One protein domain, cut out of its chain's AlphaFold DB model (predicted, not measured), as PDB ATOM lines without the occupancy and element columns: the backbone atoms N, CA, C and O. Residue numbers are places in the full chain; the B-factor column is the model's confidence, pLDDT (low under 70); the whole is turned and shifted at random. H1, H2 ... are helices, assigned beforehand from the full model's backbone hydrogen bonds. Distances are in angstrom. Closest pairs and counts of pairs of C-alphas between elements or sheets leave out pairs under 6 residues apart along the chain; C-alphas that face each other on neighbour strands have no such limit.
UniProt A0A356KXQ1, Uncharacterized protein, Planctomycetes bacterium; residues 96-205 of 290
ATOM      1  N   GLU A  96     170.578 240.140 194.452       83.56
ATOM      2  CA  GLU A  96     171.009 238.793 194.811       83.56
ATOM      3  C   GLU A  96     171.098 237.900 193.574       83.56
ATOM      4  O   GLU A  96     172.081 237.174 193.415       83.56
ATOM      5  N   VAL A  97     170.158 238.031 192.635       81.69
ATOM      6  CA  VAL A  97     170.229 237.325 191.343       81.69
ATOM      7  C   VAL A  97     171.435 237.796 190.530       81.69
ATOM      8  O   VAL A  97     172.178 236.971 189.997       81.69
ATOM      9  N   ALA A  98     171.680 239.108 190.468       82.31
ATOM     10  CA  ALA A  98     172.829 239.672 189.762       82.31
ATOM     11  C   ALA A  98     174.159 239.189 190.363       82.31
ATOM     12  O   ALA A  98     175.059 238.779 189.626       82.31
ATOM     13  N   LYS A  99     174.277 239.180 191.698       84.12
ATOM     14  CA  LYS A  99     175.448 238.634 192.404       84.12
ATOM     15  C   LYS A  99     175.635 237.149 192.119       84.12
ATOM     16  O   LYS A  99     176.742 236.746 191.774       84.12
ATOM     17  N   ALA A 100     174.578 236.348 192.253       86.31
ATOM     18  CA  ALA A 100     174.633 234.906 192.035       86.31
ATOM     19  C   ALA A 100     175.051 234.565 190.596       86.31
ATOM     20  O   ALA A 100     175.884 233.686 190.387       86.31
ATOM     21  N   PHE A 101     174.526 235.298 189.610       85.00
ATOM     22  CA  PHE A 101     174.894 235.129 188.208       85.00
ATOM     23  C   PHE A 101     176.354 235.522 187.937       85.00
ATOM     24  O   PHE A 101     177.108 234.738 187.357       85.00
ATOM     25  N   LEU A 102     176.777 236.714 188.373       86.12
ATOM     26  CA  LEU A 102     178.115 237.239 188.080       86.12
ATOM     27  C   LEU A 102     179.235 236.513 188.837       86.12
ATOM     28  O   LEU A 102     180.350 236.447 188.329       86.12
ATOM     29  N   ARG A 103     178.939 235.934 190.006       85.31
ATOM     30  CA  ARG A 103     179.854 235.057 190.760       85.31
ATOM     31  C   ARG A 103     179.768 233.587 190.354       85.31
ATOM     32  O   ARG A 103     180.329 232.722 191.021       85.31
ATOM     33  N   SER A 104     179.031 233.261 189.293       87.88
ATOM     34  CA  SER A 104     179.035 231.889 188.799       87.88
ATOM     35  C   SER A 104     180.446 231.515 188.315       87.88
ATOM     36  O   SER A 104     181.109 232.340 187.676       87.88
ATOM     37  N   PRO A 105     180.908 230.268 188.542       83.06
ATOM     38  CA  PRO A 105     182.236 229.834 188.101       83.06
ATOM     39  C   PRO A 105     182.477 230.041 186.600       83.06
ATOM     40  O   PRO A 105     183.599 230.307 186.180       83.06
ATOM     41  N   ALA A 106     181.414 229.957 185.791       82.75
ATOM     42  CA  ALA A 106     181.472 230.223 184.359       82.75
ATOM     43  C   ALA A 106     181.847 231.683 184.062       82.75
ATOM     44  O   ALA A 106     182.793 231.922 183.316       82.75
ATOM     45  N   VAL A 107     181.155 232.654 184.674       82.75
ATOM     46  CA  VAL A 107     181.443 234.083 184.470       82.75
ATOM     47  C   VAL A 107     182.828 234.437 184.999       82.75
ATOM     48  O   VAL A 107     183.588 235.104 184.301       82.75
ATOM     49  N   GLU A 108     183.189 233.957 186.190       80.62
ATOM     50  CA  GLU A 108     184.512 234.200 186.774       80.62
ATOM     51  C   GLU A 108     185.643 233.645 185.897       80.62
ATOM     52  O   GLU A 108     186.640 234.337 185.670       80.62
ATOM     53  N   SER A 109     185.473 232.434 185.351       79.88
ATOM     54  CA  SER A 109     186.432 231.821 184.426       79.88
ATOM     55  C   SER A 109     186.551 232.618 183.129       79.88
ATOM     56  O   SER A 109     187.661 232.946 182.717       79.88
ATOM     57  N   THR A 110     185.426 232.997 182.511       81.81
ATOM     58  CA  THR A 110     185.427 233.810 181.285       81.81
ATOM     59  C   THR A 110     186.091 235.165 181.515       81.81
ATOM     60  O   THR A 110     186.883 235.609 180.686       81.81
ATOM     61  N   LEU A 111     185.826 235.824 182.648       81.19
ATOM     62  CA  LEU A 111     186.475 237.092 182.978       81.19
ATOM     63  C   LEU A 111     187.989 236.912 183.141       81.19
ATOM     64  O   LEU A 111     188.765 237.730 182.649       81.19
ATOM     65  N   GLY A 112     188.407 235.832 183.806       77.88
ATOM     66  CA  GLY A 112     189.812 235.465 183.959       77.88
ATOM     67  C   GLY A 112     190.509 235.244 182.617       77.88
ATOM     68  O   GLY A 112     191.582 235.801 182.389       77.88
ATOM     69  N   GLU A 113     189.886 234.501 181.702       79.94
ATOM     70  CA  GLU A 113     190.410 234.260 180.353       79.94
ATOM     71  C   GLU A 113     190.492 235.546 179.523       79.94
ATOM     72  O   GLU A 113     191.533 235.830 178.930       79.94
ATOM     73  N   VAL A 114     189.439 236.370 179.522       82.06
ATOM     74  CA  VAL A 114     189.428 237.652 178.797       82.06
ATOM     75  C   VAL A 114     190.514 238.589 179.327       82.06
ATOM     76  O   VAL A 114     191.232 239.206 178.539       82.06
ATOM     77  N   LEU A 115     190.690 238.677 180.649       80.44
ATOM     78  CA  LEU A 115     191.760 239.477 181.246       80.44
ATOM     79  C   LEU A 115     193.147 238.906 180.924       80.44
ATOM     80  O   LEU A 115     194.067 239.678 180.661       80.44
ATOM     81  N   TYR A 116     193.306 237.580 180.898       79.19
ATOM     82  CA  TYR A 116     194.558 236.929 180.505       79.19
ATOM     83  C   TYR A 116     194.931 237.275 179.064       79.19
ATOM     84  O   TYR A 116     196.046 237.737 178.803       79.19
ATOM     85  N   HIS A 117     193.987 237.125 178.137       80.88
ATOM     86  CA  HIS A 117     194.169 237.511 176.741       80.88
ATOM     87  C   HIS A 117     194.456 239.009 176.593       80.88
ATOM     88  O   HIS A 117     195.397 239.381 175.899       80.88
ATOM     89  N   GLY A 118     193.736 239.873 177.313       79.38
ATOM     90  CA  GLY A 118     193.975 241.317 177.284       79.38
ATOM     91  C   GLY A 118     195.363 241.715 177.799       79.38
ATOM     92  O   GLY A 118     196.045 242.528 177.176       79.38
ATOM     93  N   ILE A 119     195.819 241.125 178.911       77.12
ATOM     94  CA  ILE A 119     197.151 241.389 179.479       77.12
ATOM     95  C   ILE A 119     198.246 240.879 178.542       77.12
ATOM     96  O   ILE A 119     199.207 241.602 178.279       77.12
ATOM     97  N   THR A 120     198.118 239.656 178.030       74.56
ATOM     98  CA  THR A 120     199.115 239.081 177.117       74.56
ATOM     99  C   THR A 120     199.203 239.868 175.811       74.56
ATOM    100  O   THR A 120     200.307 240.201 175.374       74.56
ATOM    101  N   GLU A 121     198.068 240.268 175.234       77.25
ATOM    102  CA  GLU A 121     198.029 241.111 174.038       77.25
ATOM    103  C   GLU A 121     198.631 242.501 174.299       77.25
ATOM    104  O   GLU A 121     199.413 243.002 173.485       77.25
ATOM    105  N   PHE A 122     198.340 243.110 175.454       77.06
ATOM    106  CA  PHE A 122     198.948 244.376 175.861       77.06
ATOM    107  C   PHE A 122     200.469 244.260 176.016       77.06
ATOM    108  O   PHE A 122     201.198 245.093 175.481       77.06
ATOM    109  N   LEU A 123     200.967 243.228 176.707       71.62
ATOM    110  CA  LEU A 123     202.402 242.999 176.896       71.62
ATOM    111  C   LEU A 123     203.124 242.772 175.562       71.62
ATOM    112  O   LEU A 123     204.219 243.308 175.366       71.62
ATOM    113  N   ALA A 124     202.497 242.040 174.636       70.38
ATOM    114  CA  ALA A 124     203.014 241.825 173.290       70.38
ATOM    115  C   ALA A 124     203.062 243.132 172.479       70.38
ATOM    116  O   ALA A 124     204.089 243.451 171.882       70.38
ATOM    117  N   LYS A 125     201.981 243.925 172.491       72.19
ATOM    118  CA  LYS A 125     201.893 245.195 171.747       72.19
ATOM    119  C   LYS A 125     202.760 246.306 172.334       72.19
ATOM    120  O   LYS A 125     203.268 247.142 171.593       72.19
ATOM    121  N   ALA A 126     202.940 246.337 173.650       68.44
ATOM    122  CA  ALA A 126     203.736 247.357 174.318       68.44
ATOM    123  C   ALA A 126     205.254 247.166 174.123       68.44
ATOM    124  O   ALA A 126     206.012 248.044 174.539       68.44
ATOM    125  N   ASP A 127     205.722 246.057 173.541       66.94
ATOM    126  CA  ASP A 127     207.146 245.714 173.380       66.94
ATOM    127  C   ASP A 127     207.987 246.013 174.640       66.94
ATOM    128  O   ASP A 127     209.070 246.604 174.607       66.94
ATOM    129  N   LEU A 128     207.442 245.684 175.814       64.69
ATOM    130  CA  LEU A 128     208.111 245.939 177.094       64.69
ATOM    131  C   LEU A 128     209.433 245.165 177.181       64.69
ATOM    132  O   LEU A 128     210.443 245.711 177.625       64.69
ATOM    133  N   ILE A 129     209.438 243.929 176.682       64.44
ATOM    134  CA  ILE A 129     210.615 243.055 176.643       64.44
ATOM    135  C   ILE A 129     211.668 243.621 175.683       64.44
ATOM    136  O   ILE A 129     212.830 243.769 176.071       64.44
ATOM    137  N   GLY A 130     211.268 244.028 174.471       65.62
ATOM    138  CA  GLY A 130     212.176 244.648 173.513       65.62
ATOM    139  C   GLY A 130     212.778 245.935 174.058       65.62
ATOM    140  O   GLY A 130     213.989 246.121 173.976       65.62
ATOM    141  N   ARG A 131     211.995 246.787 174.729       71.00
ATOM    142  CA  ARG A 131     212.498 248.016 175.370       71.00
ATOM    143  C   ARG A 131     213.501 247.766 176.500       71.00
ATOM    144  O   ARG A 131     214.435 248.555 176.643       71.00
ATOM    145  N   VAL A 132     213.344 246.703 177.289       68.38
ATOM    146  CA  VAL A 132     214.283 246.350 178.372       68.38
ATOM    147  C   VAL A 132     215.582 245.785 177.804       68.38
ATOM    148  O   VAL A 132     216.664 246.278 178.121       68.38
ATOM    149  N   VAL A 133     215.495 244.808 176.903       65.81
ATOM    150  CA  VAL A 133     216.682 244.193 176.293       65.81
ATOM    151  C   VAL A 133     217.397 245.171 175.356       65.81
ATOM    152  O   VAL A 133     218.616 245.097 175.185       65.81
ATOM    153  N   ASN A 134     216.684 246.161 174.808       67.81
ATOM    154  CA  ASN A 134     217.299 247.220 174.019       67.81
ATOM    155  C   ASN A 134     218.247 248.122 174.828       67.81
ATOM    156  O   ASN A 134     219.133 248.727 174.227       67.81
ATOM    157  N   LYS A 135     218.108 248.172 176.160       71.12
ATOM    158  CA  LYS A 135     218.974 248.942 177.067       71.12
ATOM    159  C   LYS A 135     220.215 248.180 177.543       71.12
ATOM    160  O   LYS A 135     221.060 248.774 178.207       71.12
ATOM    161  N   LEU A 136     220.344 246.890 177.227       68.56
ATOM    162  CA  LEU A 136     221.514 246.102 177.611       68.56
ATOM    163  C   LEU A 136     222.659 246.295 176.593       68.56
ATOM    164  O   LEU A 136     222.416 246.201 175.384       68.56
ATOM    165  N   PRO A 137     223.908 246.529 177.043       57.28
ATOM    166  CA  PRO A 137     225.063 246.698 176.164       57.28
ATOM    167  C   PRO A 137     225.558 245.328 175.673       57.28
ATOM    168  O   PRO A 137     226.542 244.790 176.171       57.28
ATOM    169  N   VAL A 138     224.846 244.721 174.717       67.06
ATOM    170  CA  VAL A 138     225.143 243.367 174.210       67.06
ATOM    171  C   VAL A 138     225.207 243.324 172.683       67.06
ATOM    172  O   VAL A 138     224.361 243.894 171.995       67.06
ATOM    173  N   LEU A 139     226.202 242.608 172.147       63.47
ATOM    174  CA  LEU A 139     226.427 242.424 170.707       63.47
ATOM    175  C   LEU A 139     225.270 241.657 170.039       63.47
ATOM    176  O   LEU A 139     224.694 240.742 170.627       63.47
ATOM    177  N   GLY A 140     224.956 241.997 168.784       68.00
ATOM    178  CA  GLY A 140     223.749 241.559 168.056       68.00
ATOM    179  C   GLY A 140     223.358 240.068 168.153       68.00
ATOM    180  O   GLY A 140     222.182 239.784 168.394       68.00
ATOM    181  N   PRO A 141     224.285 239.099 168.021       74.56
ATOM    182  CA  PRO A 141     223.965 237.672 168.163       74.56
ATOM    183  C   PRO A 141     223.605 237.271 169.601       74.56
ATOM    184  O   PRO A 141     222.706 236.458 169.817       74.56
ATOM    185  N   ILE A 142     224.277 237.874 170.586       71.94
ATOM    186  CA  ILE A 142     224.003 237.667 172.013       71.94
ATOM    187  C   ILE A 142     222.659 238.304 172.362       71.94
ATOM    188  O   ILE A 142     221.855 237.685 173.049       71.94
ATOM    189  N   ARG A 143     222.352 239.477 171.797       70.38
ATOM    190  CA  ARG A 143     221.059 240.147 171.970       70.38
ATOM    191  C   ARG A 143     219.890 239.269 171.526       70.38
ATOM    192  O   ARG A 143     218.912 239.172 172.253       70.38
ATOM    193  N   LYS A 144     219.996 238.589 170.376       74.56
ATOM    194  CA  LYS A 144     218.952 237.663 169.899       74.56
ATOM    195  C   LYS A 144     218.751 236.469 170.839       74.56
ATOM    196  O   LYS A 144     217.611 236.118 171.116       74.56
ATOM    197  N   LYS A 145     219.836 235.883 171.357       74.75
ATOM    198  CA  LYS A 145     219.763 234.783 172.335       74.75
ATOM    199  C   LYS A 145     219.175 235.233 173.672       74.75
ATOM    200  O   LYS A 145     218.305 234.554 174.196       74.75
ATOM    201  N   VAL A 146     219.603 236.388 174.182       71.44
ATOM    202  CA  VAL A 146     219.052 236.984 175.409       71.44
ATOM    203  C   VAL A 146     217.567 237.275 175.233       71.44
ATOM    204  O   VAL A 146     216.798 236.958 176.124       71.44
ATOM    205  N   MET A 147     217.153 237.800 174.077       70.44
ATOM    206  CA  MET A 147     215.745 238.067 173.785       70.44
ATOM    207  C   MET A 147     214.906 236.786 173.730       70.44
ATOM    208  O   MET A 147     213.801 236.775 174.255       70.44
ATOM    209  N   ALA A 148     215.424 235.711 173.125       74.88
ATOM    210  CA  ALA A 148     214.733 234.422 173.058       74.88
ATOM    211  C   ALA A 148     214.587 233.779 174.446       74.88
ATOM    212  O   ALA A 148     213.490 233.396 174.821       74.88
ATOM    213  N   VAL A 149     215.663 233.755 175.241       76.38
ATOM    214  CA  VAL A 149     215.633 233.214 176.612       76.38
ATOM    215  C   VAL A 149     214.741 234.054 177.520       76.38
ATOM    216  O   VAL A 149     213.954 233.494 178.274       76.38
ATOM    217  N   PHE A 150     214.812 235.388 177.422       69.31
ATOM    218  CA  PHE A 150     213.888 236.255 178.149       69.31
ATOM    219  C   PHE A 150     212.458 235.977 177.732       69.31
ATOM    220  O   PHE A 150     211.612 235.898 178.599       69.31
ATOM    221  N   LYS A 151     212.172 235.826 176.438       70.62
ATOM    222  CA  LYS A 151     210.814 235.564 175.974       70.62
ATOM    223  C   LYS A 151     210.282 234.230 176.509       70.62
ATOM    224  O   LYS A 151     209.193 234.234 177.063       70.62
ATOM    225  N   ASP A 152     211.072 233.161 176.448       76.25
ATOM    226  CA  ASP A 152     210.682 231.836 176.953       76.25
ATOM    227  C   ASP A 152     210.523 231.816 178.487       76.25
ATOM    228  O   ASP A 152     209.540 231.288 179.006       76.25
ATOM    229  N   GLU A 153     211.449 232.423 179.245       70.94
ATOM    230  CA  GLU A 153     211.318 232.526 180.709       70.94
ATOM    231  C   GLU A 153     210.170 233.449 181.124       70.94
ATOM    232  O   GLU A 153     209.509 233.195 182.133       70.94
ATOM    233  N   PHE A 154     209.941 234.529 180.376       67.69
ATOM    234  CA  PHE A 154     208.878 235.489 180.638       67.69
ATOM    235  C   PHE A 154     207.522 234.860 180.322       67.69
ATOM    236  O   PHE A 154     206.656 234.927 181.180       67.69
ATOM    237  N   GLU A 155     207.350 234.162 179.195       69.88
ATOM    238  CA  GLU A 155     206.132 233.397 178.886       69.88
ATOM    239  C   GLU A 155     205.864 232.324 179.955       69.88
ATOM    240  O   GLU A 155     204.795 232.333 180.561       69.88
ATOM    241  N   GLY A 156     206.849 231.485 180.295       71.06
ATOM    242  CA  GLY A 156     206.659 230.405 181.271       71.06
ATOM    243  C   GLY A 156     206.409 230.872 182.715       71.06
ATOM    244  O   GLY A 156     205.572 230.298 183.416       71.06
ATOM    245  N   ARG A 157     207.103 231.918 183.194       68.75
ATOM    246  CA  ARG A 157     206.905 232.442 184.562       68.75
ATOM    247  C   ARG A 157     205.706 233.376 184.678       68.75
ATOM    248  O   ARG A 157     205.001 233.302 185.688       68.75
ATOM    249  N   LEU A 158     205.454 234.243 183.692       67.31
ATOM    250  CA  LEU A 158     204.271 235.103 183.741       67.31
ATOM    251  C   LEU A 158     203.000 234.332 183.501       67.31
ATOM    252  O   LEU A 158     202.010 234.705 184.103       67.31
ATOM    253  N   GLU A 159     202.980 233.269 182.705       69.38
ATOM    254  CA  GLU A 159     201.740 232.516 182.532       69.38
ATOM    255  C   GLU A 159     201.210 232.012 183.885       69.38
ATOM    256  O   GLU A 159     200.050 232.252 184.225       69.38
ATOM    257  N   GLY A 160     202.074 231.416 184.712       74.25
ATOM    258  CA  GLY A 160     201.705 230.971 186.059       74.25
ATOM    259  C   GLY A 160     201.348 232.123 187.009       74.25
ATOM    260  O   GLY A 160     200.345 232.048 187.720       74.25
ATOM    261  N   GLN A 161     202.129 233.209 187.010       71.38
ATOM    262  CA  GLN A 161     201.888 234.363 187.889       71.38
ATOM    263  C   GLN A 161     200.654 235.179 187.487       71.38
ATOM    264  O   GLN A 161     199.908 235.618 188.357       71.38
ATOM    265  N   VAL A 162     200.409 235.356 186.189       70.44
ATOM    266  CA  VAL A 162     199.241 236.051 185.644       70.44
ATOM    267  C   VAL A 162     197.997 235.205 185.872       70.44
ATOM    268  O   VAL A 162     197.018 235.746 186.364       70.44
ATOM    269  N   LYS A 163     198.022 233.885 185.632       70.31
ATOM    270  CA  LYS A 163     196.879 233.014 185.967       70.31
ATOM    271  C   LYS A 163     196.571 233.024 187.468       70.31
ATOM    272  O   LYS A 163     195.412 233.167 187.845       70.31
ATOM    273  N   GLY A 164     197.593 232.947 188.325       71.69
ATOM    274  CA  GLY A 164     197.425 233.030 189.780       71.69
ATOM    275  C   GLY A 164     196.888 234.387 190.254       71.69
ATOM    276  O   GLY A 164     195.979 234.439 191.082       71.69
ATOM    277  N   PHE A 165     197.398 235.487 189.692       72.94
ATOM    278  CA  PHE A 165     196.909 236.841 189.961       72.94
ATOM    279  C   PHE A 165     195.468 237.025 189.475       72.94
ATOM    280  O   PHE A 165     194.631 237.509 190.229       72.94
ATOM    281  N   LEU A 166     195.153 236.601 188.251       70.69
ATOM    282  CA  LEU A 166     193.823 236.732 187.659       70.69
ATOM    283  C   LEU A 166     192.779 235.875 188.365       70.69
ATOM    284  O   LEU A 166     191.660 236.343 188.521       70.69
ATOM    285  N   GLY A 167     193.143 234.693 188.864       68.44
ATOM    286  CA  GLY A 167     192.250 233.885 189.699       68.44
ATOM    287  C   GLY A 167     191.868 234.570 191.019       68.44
ATOM    288  O   GLY A 167     190.764 234.378 191.510       68.44
ATOM    289  N   GLN A 168     192.746 235.406 191.588       70.25
ATOM    290  CA  GLN A 168     192.436 236.204 192.785       70.25
ATOM    291  C   GLN A 168     191.798 237.562 192.451       70.25
ATOM    292  O   GLN A 168     191.078 238.141 193.268       70.25
ATOM    293  N   PHE A 169     192.079 238.100 191.263       71.19
ATOM    294  CA  PHE A 169     191.593 239.402 190.814       71.19
ATOM    295  C   PHE A 169     190.199 239.322 190.179       71.19
ATOM    296  O   PHE A 169     189.450 240.296 190.263       71.19
ATOM    297  N   SER A 170     189.826 238.175 189.602       70.50
ATOM    298  CA  SER A 170     188.512 237.919 189.000       70.50
ATOM    299  C   SER A 170     187.380 238.199 189.986       70.50
ATOM    300  O   SER A 170     186.473 238.948 189.644       70.50
ATOM    301  N   GLY A 171     187.487 237.740 191.237       74.88
ATOM    302  CA  GLY A 171     186.484 238.010 192.273       74.88
ATOM    303  C   GLY A 171     186.300 239.507 192.562       74.88
ATOM    304  O   GLY A 171     185.179 240.005 192.608       74.88
ATOM    305  N   LYS A 172     187.396 240.275 192.660       79.75
ATOM    306  CA  LYS A 172     187.323 241.737 192.855       79.75
ATOM    307  C   LYS A 172     186.779 242.467 191.630       79.75
ATOM    308  O   LYS A 172     186.085 243.471 191.774       79.75
ATOM    309  N   ALA A 173     187.117 242.001 190.430       78.44
ATOM    310  CA  ALA A 173     186.581 242.543 189.188       78.44
ATOM    311  C   ALA A 173     185.073 242.273 189.078       78.44
ATOM    312  O   ALA A 173     184.325 243.184 188.727       78.44
ATOM    313  N   VAL A 174     184.626 241.077 189.469       80.88
ATOM    314  CA  VAL A 174     183.211 240.708 189.573       80.88
ATOM    315  C   VAL A 174     182.485 241.573 190.599       80.88
ATOM    316  O   VAL A 174     181.433 242.113 190.280       80.88
ATOM    317  N   ASP A 175     183.058 241.809 191.780       83.12
ATOM    318  CA  ASP A 175     182.453 242.700 192.779       83.12
ATOM    319  C   ASP A 175     182.280 244.130 192.251       83.12
ATOM    320  O   ASP A 175     181.249 244.770 192.470       83.12
ATOM    321  N   ARG A 176     183.264 244.627 191.497       84.31
ATOM    322  CA  ARG A 176     183.202 245.949 190.865       84.31
ATOM    323  C   ARG A 176     182.169 246.000 189.738       84.31
ATOM    324  O   ARG A 176     181.474 247.003 189.594       84.31
ATOM    325  N   LEU A 177     182.040 244.915 188.978       83.31
ATOM    326  CA  LEU A 177     181.025 244.758 187.943       83.31
ATOM    327  C   LEU A 177     179.618 244.702 188.552       83.31
ATOM    328  O   LEU A 177     178.727 245.377 188.057       83.31
ATOM    329  N   ILE A 178     179.427 243.980 189.661       84.75
ATOM    330  CA  ILE A 178     178.167 243.949 190.419       84.75
ATOM    331  C   ILE A 178     177.798 245.365 190.876       84.75
ATOM    332  O   ILE A 178     176.671 245.804 190.662       84.75
ATOM    333  N   GLN A 179     178.747 246.109 191.453       85.62
ATOM    334  CA  GLN A 179     178.514 247.501 191.851       85.62
ATOM    335  C   GLN A 179     178.112 248.380 190.663       85.62
ATOM    336  O   GLN A 179     177.199 249.190 190.789       85.62
ATOM    337  N   GLN A 180     178.745 248.201 189.500       84.69
ATOM    338  CA  GLN A 180     178.375 248.926 188.286       84.69
ATOM    339  C   GLN A 180     176.991 248.533 187.765       84.69
ATOM    340  O   GLN A 180     176.222 249.418 187.398       84.69
ATOM    341  N   VAL A 181     176.652 247.245 187.756       82.88
ATOM    342  CA  VAL A 181     175.347 246.739 187.300       82.88
ATOM    343  C   VAL A 181     174.212 247.286 188.163       82.88
ATOM    344  O   VAL A 181     173.159 247.645 187.645       82.88
ATOM    345  N   LEU A 182     174.446 247.396 189.471       83.56
ATOM    346  CA  LEU A 182     173.459 247.886 190.434       83.56
ATOM    347  C   LEU A 182     173.464 249.413 190.600       83.56
ATOM    348  O   LEU A 182     172.580 249.958 191.261       83.56
ATOM    349  N   SER A 183     174.441 250.113 190.021       86.31
ATOM    350  CA  SER A 183     174.549 251.568 190.137       86.31
ATOM    351  C   SER A 183     173.440 252.299 189.377       86.31
ATOM    352  O   SER A 183     173.054 251.913 188.274       86.31
ATOM    353  N   GLU A 184     172.979 253.414 189.950       83.50
ATOM    354  CA  GLU A 184     172.009 254.329 189.329       83.50
ATOM    355  C   GLU A 184     172.474 254.837 187.959       83.50
ATOM    356  O   GLU A 184     171.679 254.930 187.025       83.50
ATOM    357  N   GLU A 185     173.773 255.113 187.827       85.88
ATOM    358  CA  GLU A 185     174.395 255.666 186.621       85.88
ATOM    359  C   GLU A 185     174.203 254.758 185.397       85.88
ATOM    360  O   GLU A 185     173.928 255.241 184.300       85.88
ATOM    361  N   ASN A 186     174.259 253.435 185.586       83.88
ATOM    362  CA  ASN A 186     174.131 252.470 184.493       83.88
ATOM    363  C   ASN A 186     172.694 251.997 184.246       83.88
ATOM    364  O   ASN A 186     172.441 251.310 183.249       83.88
ATOM    365  N   ARG A 187     171.728 252.369 185.099       82.00
ATOM    366  CA  ARG A 187     170.324 251.949 184.941       82.00
ATOM    367  C   ARG A 187     169.753 252.243 183.552       82.00
ATOM    368  O   ARG A 187     169.111 251.341 183.016       82.00
ATOM    369  N   PRO A 188     169.965 253.419 182.927       85.62
ATOM    370  CA  PRO A 188     169.456 253.682 181.579       85.62
ATOM    371  C   PRO A 188     169.974 252.677 180.538       85.62
ATOM    372  O   PRO A 188     169.203 252.195 179.709       85.62
ATOM    373  N   GLY A 189     171.252 252.292 180.628       84.62
ATOM    374  CA  GLY A 189     171.854 251.283 179.755       84.62
ATOM    375  C   GLY A 189     171.217 249.904 179.931       84.62
ATOM    376  O   GLY A 189     170.866 249.256 178.945       84.62
ATOM    377  N   PHE A 190     170.978 249.480 181.176       83.69
ATOM    378  CA  PHE A 190     170.299 248.212 181.460       83.69
ATOM    379  C   PHE A 190     168.819 248.219 181.077       83.69
ATOM    380  O   PHE A 190     168.309 247.178 180.667       83.69
ATOM    381  N   ARG A 191     168.114 249.354 181.181       87.88
ATOM    382  CA  ARG A 191     166.737 249.481 180.666       87.88
ATOM    383  C   ARG A 191     166.713 249.248 179.157       87.88
ATOM    384  O   ARG A 191     166.006 248.360 178.694       87.88
ATOM    385  N   ALA A 192     167.569 249.951 178.414       88.25
ATOM    386  CA  ALA A 192     167.672 249.792 176.965       88.25
ATOM    387  C   ALA A 192     168.082 248.365 176.555       88.25
ATOM    388  O   ALA A 192     167.548 247.814 175.593       88.25
ATOM    389  N   ALA A 193     169.004 247.737 177.293       86.75
ATOM    390  CA  ALA A 193     169.399 246.353 177.046       86.75
ATOM    391  C   ALA A 193     168.229 245.375 177.251       86.75
ATOM    392  O   ALA A 193     168.012 244.497 176.419       86.75
ATOM    393  N   ARG A 194     167.438 245.546 178.318       88.81
ATOM    394  CA  ARG A 194     166.260 244.706 178.585       88.81
ATOM    395  C   ARG A 194     165.156 244.913 177.564       88.81
ATOM    396  O   ARG A 194     164.555 243.927 177.148       88.81
ATOM    397  N   ARG A 195     164.954 246.148 177.095       92.06
ATOM    398  CA  ARG A 195     164.058 246.423 175.970       92.06
ATOM    399  C   ARG A 195     164.466 245.620 174.738       92.06
ATOM    400  O   ARG A 195     163.646 244.887 174.209       92.06
ATOM    401  N   LYS A 196     165.746 245.666 174.347       90.88
ATOM    402  CA  LYS A 196     166.264 244.889 173.204       90.88
ATOM    403  C   LYS A 196     166.085 243.382 173.376       90.88
ATOM    404  O   LYS A 196     165.768 242.688 172.416       90.88
ATOM    405  N   VAL A 197     166.284 242.864 174.590       88.56
ATOM    406  CA  VAL A 197     166.000 241.452 174.891       88.56
ATOM    407  C   VAL A 197     164.511 241.162 174.715       88.56
ATOM    408  O   VAL A 197     164.167 240.177 174.073       88.56
ATOM    409  N   GLY A 198     163.633 242.023 175.230       90.62
ATOM    410  CA  GLY A 198     162.186 241.919 175.046       90.62
ATOM    411  C   GLY A 198     161.774 241.947 173.578       90.62
ATOM    412  O   GLY A 198     161.022 241.081 173.145       90.62
ATOM    413  N   GLU A 199     162.318 242.876 172.792       92.19
ATOM    414  CA  GLU A 199     162.097 242.972 171.345       92.19
ATOM    415  C   GLU A 199     162.503 241.666 170.655       92.19
ATOM    416  O   GLU A 199     161.715 241.095 169.907       92.19
ATOM    417  N   HIS A 200     163.679 241.129 170.988       91.44
ATOM    418  CA  HIS A 200     164.135 239.857 170.440       91.44
ATOM    419  C   HIS A 200     163.254 238.672 170.864       91.44
ATOM    420  O   HIS A 200     162.990 237.780 170.061       91.44
ATOM    421  N   LEU A 201     162.762 238.647 172.107       90.31
ATOM    422  CA  LEU A 201     161.817 237.623 172.559       90.31
ATOM    423  C   LEU A 201     160.493 237.708 171.794       90.31
ATOM    424  O   LEU A 201     159.957 236.672 171.414       90.31
ATOM    425  N   LEU A 202     159.998 238.915 171.514       91.19
ATOM    426  CA  LEU A 202     158.755 239.127 170.768       91.19
ATOM    427  C   LEU A 202     158.851 238.718 169.288       91.19
ATOM    428  O   LEU A 202     157.828 238.444 168.656       91.19
ATOM    429  N   GLU A 203     160.060 238.656 168.732       92.31
ATOM    430  CA  GLU A 203     160.318 238.148 167.380       92.31
ATOM    431  C   GLU A 203     160.320 236.620 167.295       92.31
ATOM    432  O   GLU A 203     160.194 236.059 166.205       92.31
ATOM    433  N   ARG A 204     160.442 235.928 168.431       90.44
ATOM    434  CA  ARG A 204     160.420 234.467 168.461       90.44
ATOM    435  C   ARG A 204     158.990 233.932 168.327       90.44
ATOM    436  O   ARG A 204     158.046 234.597 168.764       90.44
ATOM    437  N   PRO A 205     158.820 232.707 167.790       90.69
ATOM    438  CA  PRO A 205     157.536 232.016 167.799       90.69
ATOM    439  C   PRO A 205     156.956 231.944 169.211       90.69
ATOM    440  O   PRO A 205     157.689 231.609 170.152       90.69
TER     441      PRO A 205
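What this domain is: This is residues 96 to 205 of the 290 residues of an uncharacterized protein of Planctomycetes bacterium (UniProt A0A356KXQ1). H1, H2 and H3 follow one another along one long kinked helix, H4, which runs back past them; H5 turns off at its end, where residues 191 to 205 stick out. The printed part has 110 residues, with helices H1 to H5 and no named strand: all helix. It is an extended rod, 67 by 30 by 27 A, with a radius of gyration of the C-alphas of 21.3 A.

Where its parts are: H1, residues 96 to 102, begins at C-alpha 96 (171.009, 238.793, 194.811). H2 is residues 105 to 125, 29.8 A, and H3 residues 128 to 133. H4, residues 140 to 182, is 55.4 A long, with a kink of 40 degrees near residue 168. H5, residues 184 to 203, ends at C-alpha 203 (160.318, 238.148, 167.380).

How they stand to each other: H4 is the hub. Its closest C-alphas to H2 are Leu 166 and Gly 112, 5.6 A. H3 and H4 form a hairpin, closest at C-alphas Val 133 and Met 147, 6.7 A. H5 and H4 only just touch, only at the corner, with 3 pairs of C-alphas within 8 A. Every O i to N i+4 pair is within hydrogen-bond range in H1, H2 and H3; H4 has 36 of 39, H5 14 of 16.

The domain as a whole: The printed part has no cut and no long link. In this model pLDDT is under 70 in 20 residues, among them 136 to 140.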